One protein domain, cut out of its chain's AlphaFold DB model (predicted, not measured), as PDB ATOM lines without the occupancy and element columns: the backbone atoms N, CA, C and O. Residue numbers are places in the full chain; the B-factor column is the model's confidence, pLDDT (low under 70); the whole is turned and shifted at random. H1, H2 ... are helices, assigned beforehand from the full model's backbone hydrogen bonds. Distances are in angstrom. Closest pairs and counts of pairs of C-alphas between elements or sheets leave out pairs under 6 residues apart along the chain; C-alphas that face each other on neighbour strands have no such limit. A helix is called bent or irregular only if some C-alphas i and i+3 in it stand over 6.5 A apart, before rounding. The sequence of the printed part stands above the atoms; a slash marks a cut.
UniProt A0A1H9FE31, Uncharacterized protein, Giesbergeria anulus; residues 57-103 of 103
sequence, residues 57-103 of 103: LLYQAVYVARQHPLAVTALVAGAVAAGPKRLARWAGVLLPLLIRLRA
ATOM      1  N   LEU A  57     331.538 386.629 412.516       65.62
ATOM      2  CA  LEU A  57     332.894 386.054 412.639       65.62
ATOM      3  C   LEU A  57     334.015 387.109 412.716       65.62
ATOM      4  O   LEU A  57     335.024 386.909 413.390       65.62
ATOM      5  N   LEU A  58     333.824 388.264 412.071       66.94
ATOM      6  CA  LEU A  58     334.754 389.394 412.130       66.94
ATOM      7  C   LEU A  58     334.870 389.998 413.539       66.94
ATOM      8  O   LEU A  58     335.967 390.336 413.975       66.94
ATOM      9  N   TYR A  59     333.765 390.092 414.278       68.25
ATOM     10  CA  TYR A  59     333.756 390.633 415.639       68.25
ATOM     11  C   TYR A  59     334.472 389.698 416.621       68.25
ATOM     12  O   TYR A  59     335.181 390.150 417.521       68.25
ATOM     13  N   GLN A  60     334.364 388.387 416.400       67.31
ATOM     14  CA  GLN A  60     335.105 387.391 417.172       67.31
ATOM     15  C   GLN A  60     336.599 387.435 416.887       67.31
ATOM     16  O   GLN A  60     337.389 387.354 417.824       67.31
ATOM     17  N   ALA A  61     336.994 387.590 415.620       69.56
ATOM     18  CA  ALA A  61     338.403 387.705 415.258       69.56
ATOM     19  C   ALA A  61     339.060 388.885 415.993       69.56
ATOM     20  O   ALA A  61     340.154 388.744 416.540       69.56
ATOM     21  N   VAL A  62     338.354 390.014 416.096       75.50
ATOM     22  CA  VAL A  62     338.817 391.187 416.853       75.50
ATOM     23  C   VAL A  62     338.861 390.915 418.360       75.50
ATOM     24  O   VAL A  62     339.818 391.314 419.024       75.50
ATOM     25  N   TYR A  63     337.871 390.216 418.921       73.62
ATOM     26  CA  TYR A  63     337.861 389.866 420.344       73.62
ATOM     27  C   TYR A  63     339.003 388.909 420.725       73.62
ATOM     28  O   TYR A  63     339.717 389.150 421.699       73.62
ATOM     29  N   VAL A  64     339.234 387.869 419.921       66.75
ATOM     30  CA  VAL A  64     340.338 386.913 420.097       66.75
ATOM     31  C   VAL A  64     341.690 387.612 419.944       66.75
ATOM     32  O   VAL A  64     342.593 387.373 420.745       66.75
ATOM     33  N   ALA A  65     341.816 388.535 418.985       75.81
ATOM     34  CA  ALA A  65     343.022 389.345 418.827       75.81
ATOM     35  C   ALA A  65     343.306 390.240 420.038       75.81
ATOM     36  O   ALA A  65     344.467 390.414 420.406       75.81
ATOM     37  N   ARG A  66     342.264 390.760 420.696       73.06
ATOM     38  CA  ARG A  66     342.414 391.538 421.933       73.06
ATOM     39  C   ARG A  66     342.774 390.679 423.142       73.06
ATOM     40  O   ARG A  66     343.569 391.127 423.961       73.06
ATOM     41  N   GLN A  67     342.212 389.476 423.270       81.50
ATOM     42  CA  GLN A  67     342.517 388.594 424.403       81.50
ATOM     43  C   GLN A  67     343.898 387.937 424.301       81.50
ATOM     44  O   GLN A  67     344.560 387.740 425.319       81.50
ATOM     45  N   HIS A  68     344.358 387.623 423.086       76.75
ATOM     46  CA  HIS A  68     345.635 386.945 422.869       76.75
ATOM     47  C   HIS A  68     346.489 387.638 421.801       76.75
ATOM     48  O   HIS A  68     346.768 387.051 420.750       76.75
ATOM     49  N   PRO A  69     346.973 388.863 422.077       74.12
ATOM     50  CA  PRO A  69     347.737 389.643 421.107       74.12
ATOM     51  C   PRO A  69     349.014 388.919 420.663       74.12
ATOM     52  O   PRO A  69     349.327 388.913 419.476       74.12
ATOM     53  N   LEU A  70     349.703 388.227 421.580       80.19
ATOM     54  CA  LEU A  70     350.907 387.445 421.267       80.19
ATOM     55  C   LEU A  70     350.623 386.203 420.410       80.19
ATOM     56  O   LEU A  70     351.418 385.853 419.543       80.19
ATOM     57  N   ALA A  71     349.494 385.527 420.633       78.62
ATOM     58  CA  ALA A  71     349.144 384.352 419.839       78.62
ATOM     59  C   ALA A  71     348.771 384.758 418.409       78.62
ATOM     60  O   ALA A  71     349.166 384.093 417.453       78.62
ATOM     61  N   VAL A  72     348.058 385.878 418.257       79.88
ATOM     62  CA  VAL A  72     347.698 386.406 416.939       79.88
ATOM     63  C   VAL A  72     348.928 386.887 416.178       79.88
ATOM     64  O   VAL A  72     349.073 386.535 415.008       79.88
ATOM     65  N   THR A  73     349.851 387.613 416.814       79.62
ATOM     66  CA  THR A  73     351.095 388.023 416.144       79.62
ATOM     67  C   THR A  73     351.955 386.824 415.758       79.62
ATOM     68  O   THR A  73     352.465 386.802 414.641       79.62
ATOM     69  N   ALA A  74     352.060 385.794 416.604       81.25
ATOM     70  CA  ALA A  74     352.775 384.562 416.270       81.25
ATOM     71  C   ALA A  74     352.147 383.824 415.075       81.25
ATOM     72  O   ALA A  74     352.864 383.346 414.197       81.25
ATOM     73  N   LEU A  75     350.815 383.768 415.006       79.44
ATOM     74  CA  LEU A  75     350.093 383.130 413.905       79.44
ATOM     75  C   LEU A  75     350.295 383.906 412.595       79.44
ATOM     76  O   LEU A  75     350.644 383.311 411.577       79.44
ATOM     77  N   VAL A  76     350.149 385.233 412.628       83.62
ATOM     78  CA  VAL A  76     350.362 386.099 411.457       83.62
ATOM     79  C   VAL A  76     351.816 386.028 410.986       83.62
ATOM     80  O   VAL A  76     352.062 385.788 409.806       83.62
ATOM     81  N   ALA A  77     352.784 386.160 411.896       76.19
ATOM     82  CA  ALA A  77     354.205 386.071 411.567       76.19
ATOM     83  C   ALA A  77     354.576 384.683 411.023       76.19
ATOM     84  O   ALA A  77     355.289 384.580 410.025       76.19
ATOM     85  N   GLY A  78     354.038 383.617 411.618       80.00
ATOM     86  CA  GLY A  78     354.222 382.248 411.142       80.00
ATOM     87  C   GLY A  78     353.627 382.020 409.751       80.00
ATOM     88  O   GLY A  78     354.270 381.405 408.899       80.00
ATOM     89  N   ALA A  79     352.435 382.556 409.482       76.12
ATOM     90  CA  ALA A  79     351.788 382.457 408.175       76.12
ATOM     91  C   ALA A  79     352.577 383.197 407.082       76.12
ATOM     92  O   ALA A  79     352.776 382.655 405.992       76.12
ATOM     93  N   VAL A  80     353.076 384.400 407.390       78.75
ATOM     94  CA  VAL A  80     353.913 385.193 406.477       78.75
ATOM     95  C   VAL A  80     355.251 384.493 406.211       78.75
ATOM     96  O   VAL A  80     355.661 384.390 405.056       78.75
ATOM     97  N   ALA A  81     355.901 383.944 407.241       77.56
ATOM     98  CA  ALA A  81     357.182 383.248 407.101       77.56
ATOM     99  C   ALA A  81     357.075 381.907 406.347       77.56
ATOM    100  O   ALA A  81     358.016 381.499 405.665       77.56
ATOM    101  N   ALA A  82     355.941 381.204 406.449       74.44
ATOM    102  CA  ALA A  82     355.754 379.909 405.794       74.44
ATOM    103  C   ALA A  82     355.515 380.028 404.277       74.44
ATOM    104  O   ALA A  82     355.948 379.162 403.510       74.44
ATOM    105  N   GLY A  83     354.832 381.085 403.834       72.62
ATOM    106  CA  GLY A  83     354.439 381.272 402.440       72.62
ATOM    107  C   GLY A  83     353.317 380.321 401.965       72.62
ATOM    108  O   GLY A  83     353.090 379.240 402.522       72.62
ATOM    109  N   PRO A  84     352.601 380.683 400.883       72.00
ATOM    110  CA  PRO A  84     351.329 380.055 400.505       72.00
ATOM    111  C   PRO A  84     351.461 378.586 400.082       72.00
ATOM    112  O   PRO A  84     350.616 377.756 400.416       72.00
ATOM    113  N   LYS A  85     352.555 378.218 399.399       73.25
ATOM    114  CA  LYS A  85     352.775 376.829 398.953       73.25
ATOM    115  C   LYS A  85     353.050 375.863 400.109       73.25
ATOM    116  O   LYS A  85     352.741 374.679 399.991       73.25
ATOM    117  N   ARG A  86     353.620 376.337 401.224       68.50
ATOM    118  CA  ARG A  86     353.855 375.487 402.402       68.50
ATOM    119  C   ARG A  86     352.600 375.358 403.261       68.50
ATOM    120  O   ARG A  86     352.367 374.271 403.779       68.50
ATOM    121  N   LEU A  87     351.752 376.390 403.326       70.88
ATOM    122  CA  LEU A  87     350.461 376.329 404.025       70.88
ATOM    123  C   LEU A  87     349.566 375.196 403.505       70.88
ATOM    124  O   LEU A  87     349.018 374.445 404.306       70.88
ATOM    125  N   ALA A  88     349.491 374.999 402.186       75.88
ATOM    126  CA  ALA A  88     348.702 373.912 401.595       75.88
ATOM    127  C   ALA A  88     349.186 372.509 402.021       75.88
ATOM    128  O   ALA A  88     348.379 371.612 402.253       75.88
ATOM    129  N   ARG A  89     350.503 372.319 402.183       77.88
ATOM    130  CA  ARG A  89     351.077 371.054 402.678       77.88
ATOM    131  C   ARG A  89     350.810 370.835 404.164       77.88
ATOM    132  O   ARG A  89     350.507 369.717 404.566       77.88
ATOM    133  N   TRP A  90     350.902 371.891 404.967       75.12
ATOM    134  CA  TRP A  90     350.626 371.816 406.402       75.12
ATOM    135  C   TRP A  90     349.135 371.665 406.709       75.12
ATOM    136  O   TRP A  90     348.798 371.013 407.694       75.12
ATOM    137  N   ALA A  91     348.244 372.167 405.848       73.31
ATOM    138  CA  ALA A  91     346.804 371.965 405.973       73.31
ATOM    139  C   ALA A  91     346.448 370.472 406.006       73.31
ATOM    140  O   ALA A  91     345.735 370.052 406.905       73.31
ATOM    141  N   GLY A  92     347.018 369.646 405.120       78.94
ATOM    142  CA  GLY A  92     346.783 368.195 405.132       78.94
ATOM    143  C   GLY A  92     347.244 367.488 406.416       78.94
ATOM    144  O   GLY A  92     346.672 366.470 406.792       78.94
ATOM    145  N   VAL A  93     348.239 368.041 407.117       80.19
ATOM    146  CA  VAL A  93     348.781 367.480 408.368       80.19
ATOM    147  C   VAL A  93     348.020 367.988 409.600       80.19
ATOM    148  O   VAL A  93     347.769 367.224 410.530       80.19
ATOM    149  N   LEU A  94     347.618 369.261 409.613       79.25
ATOM    150  CA  LEU A  94     346.905 369.889 410.734       79.25
ATOM    151  C   LEU A  94     345.399 369.598 410.730       79.25
ATOM    152  O   LEU A  94     344.804 369.473 411.801       79.25
ATOM    153  N   LEU A  95     344.782 369.442 409.555       79.88
ATOM    154  CA  LEU A  95     343.356 369.132 409.408       79.88
ATOM    155  C   LEU A  95     342.902 367.911 410.240       79.88
ATOM    156  O   LEU A  95     341.934 368.051 410.991       79.88
ATOM    157  N   PRO A  96     343.571 366.737 410.202       75.12
ATOM    158  CA  PRO A  96     343.138 365.578 410.987       75.12
ATOM    159  C   PRO A  96     343.281 365.780 412.503       75.12
ATOM    160  O   PRO A  96     342.480 365.248 413.271       75.12
ATOM    161  N   LEU A  97     344.264 366.566 412.951       80.75
ATOM    162  CA  LEU A  97     344.435 366.903 414.369       80.75
ATOM    163  C   LEU A  97     343.307 367.804 414.878       80.75
ATOM    164  O   LEU A  97     342.793 367.584 415.972       80.75
ATOM    165  N   LEU A  98     342.872 368.771 414.068       79.81
ATOM    166  CA  LEU A  98     341.746 369.643 414.408       79.81
ATOM    167  C   LEU A  98     340.420 368.875 414.479       79.81
ATOM    168  O   LEU A  98     339.619 369.129 415.377       79.81
ATOM    169  N   ILE A  99     340.208 367.898 413.591       81.69
ATOM    170  CA  ILE A  99     339.037 367.006 413.653       81.69
ATOM    171  C   ILE A  99     339.038 366.211 414.967       81.69
ATOM    172  O   ILE A  99     337.992 366.071 415.596       81.69
ATOM    173  N   ARG A 100     340.208 365.744 415.420       73.56
ATOM    174  CA  ARG A 100     340.349 365.012 416.687       73.56
ATOM    175  C   ARG A 100     340.100 365.857 417.934       73.56
ATOM    176  O   ARG A 100     339.650 365.298 418.920       73.56
ATOM    177  N   LEU A 101     340.394 367.157 417.912       70.50
ATOM    178  CA  LEU A 101     340.125 368.048 419.051       70.50
ATOM    179  C   LEU A 101     338.654 368.467 419.168       70.50
ATOM    180  O   LEU A 101     338.243 368.965 420.214       70.50
ATOM    181  N   ARG A 102     337.889 368.347 418.080       60.34
ATOM    182  CA  ARG A 102     336.464 368.689 418.046       60.34
ATOM    183  C   ARG A 102     335.564 367.521 418.477       60.34
ATOM    184  O   ARG A 102     334.409 367.769 418.812       60.34
ATOM    185  N   ALA A 103     336.076 366.292 418.417       52.09
ATOM    186  CA  ALA A 103     335.429 365.094 418.950       52.09
ATOM    187  C   ALA A 103     335.623 365.007 420.471       52.09
ATOM    188  O   ALA A 103     334.660 364.586 421.147       52.09
TER     189      ALA A 103
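This is residues 57 to 103 of the 103 residues of an uncharacterized protein of Giesbergeria anulus (UniProt A0A1H9FE31). Three helices follow one another in an open arch: H3, the longest, makes one arm, H2 the middle, and H1 turns away at the other end. The printed part has 47 residues with three named helices, H1, H2, H3 along the chain: all helix. It is loose, with a radius of gyration of the C-alphas of 12.8 A, and spans 31 by 29 by 17 A.

Start at H3, residues 84 to 102, with a kink of 46 degrees near residue 93; it is only just irregular, C-alphas 93 and 96 being 6.51 A apart. H2, residues 69 to 82, is close but not clearly touching: its closest C-alphas with H3, Ala 79 and Leu 87, are 7.5 A apart, at a steep tilt of 46 degrees, opposite ways. H1, residues 57 to 67, is close to H2 but not clearly touching: the closest C-alphas, Ala 65 and Val 72, are 5.8 A apart, at a steep tilt of 67 degrees, only just short of about perpendicular, opposite ways. H1 and H3 are apart. Every O i to N i+4 pair is within hydrogen-bond range in H1 and H2, 10 of 15 in H3.

Find C-alpha 84 at (351.329, 380.055, 400.505); H3 runs 25.6 A to C-alpha 102. H2 measures 19.8 A; H1, 15.4 A, begins at (332.894, 386.054, 412.639).

The farthest C-alphas, Ala 81 and Ala 103, are 30.7 A apart. The printed part has no cut, and both links are tight. Residues 57 to 61, 64, 86 and 102 to 103 are under pLDDT 70.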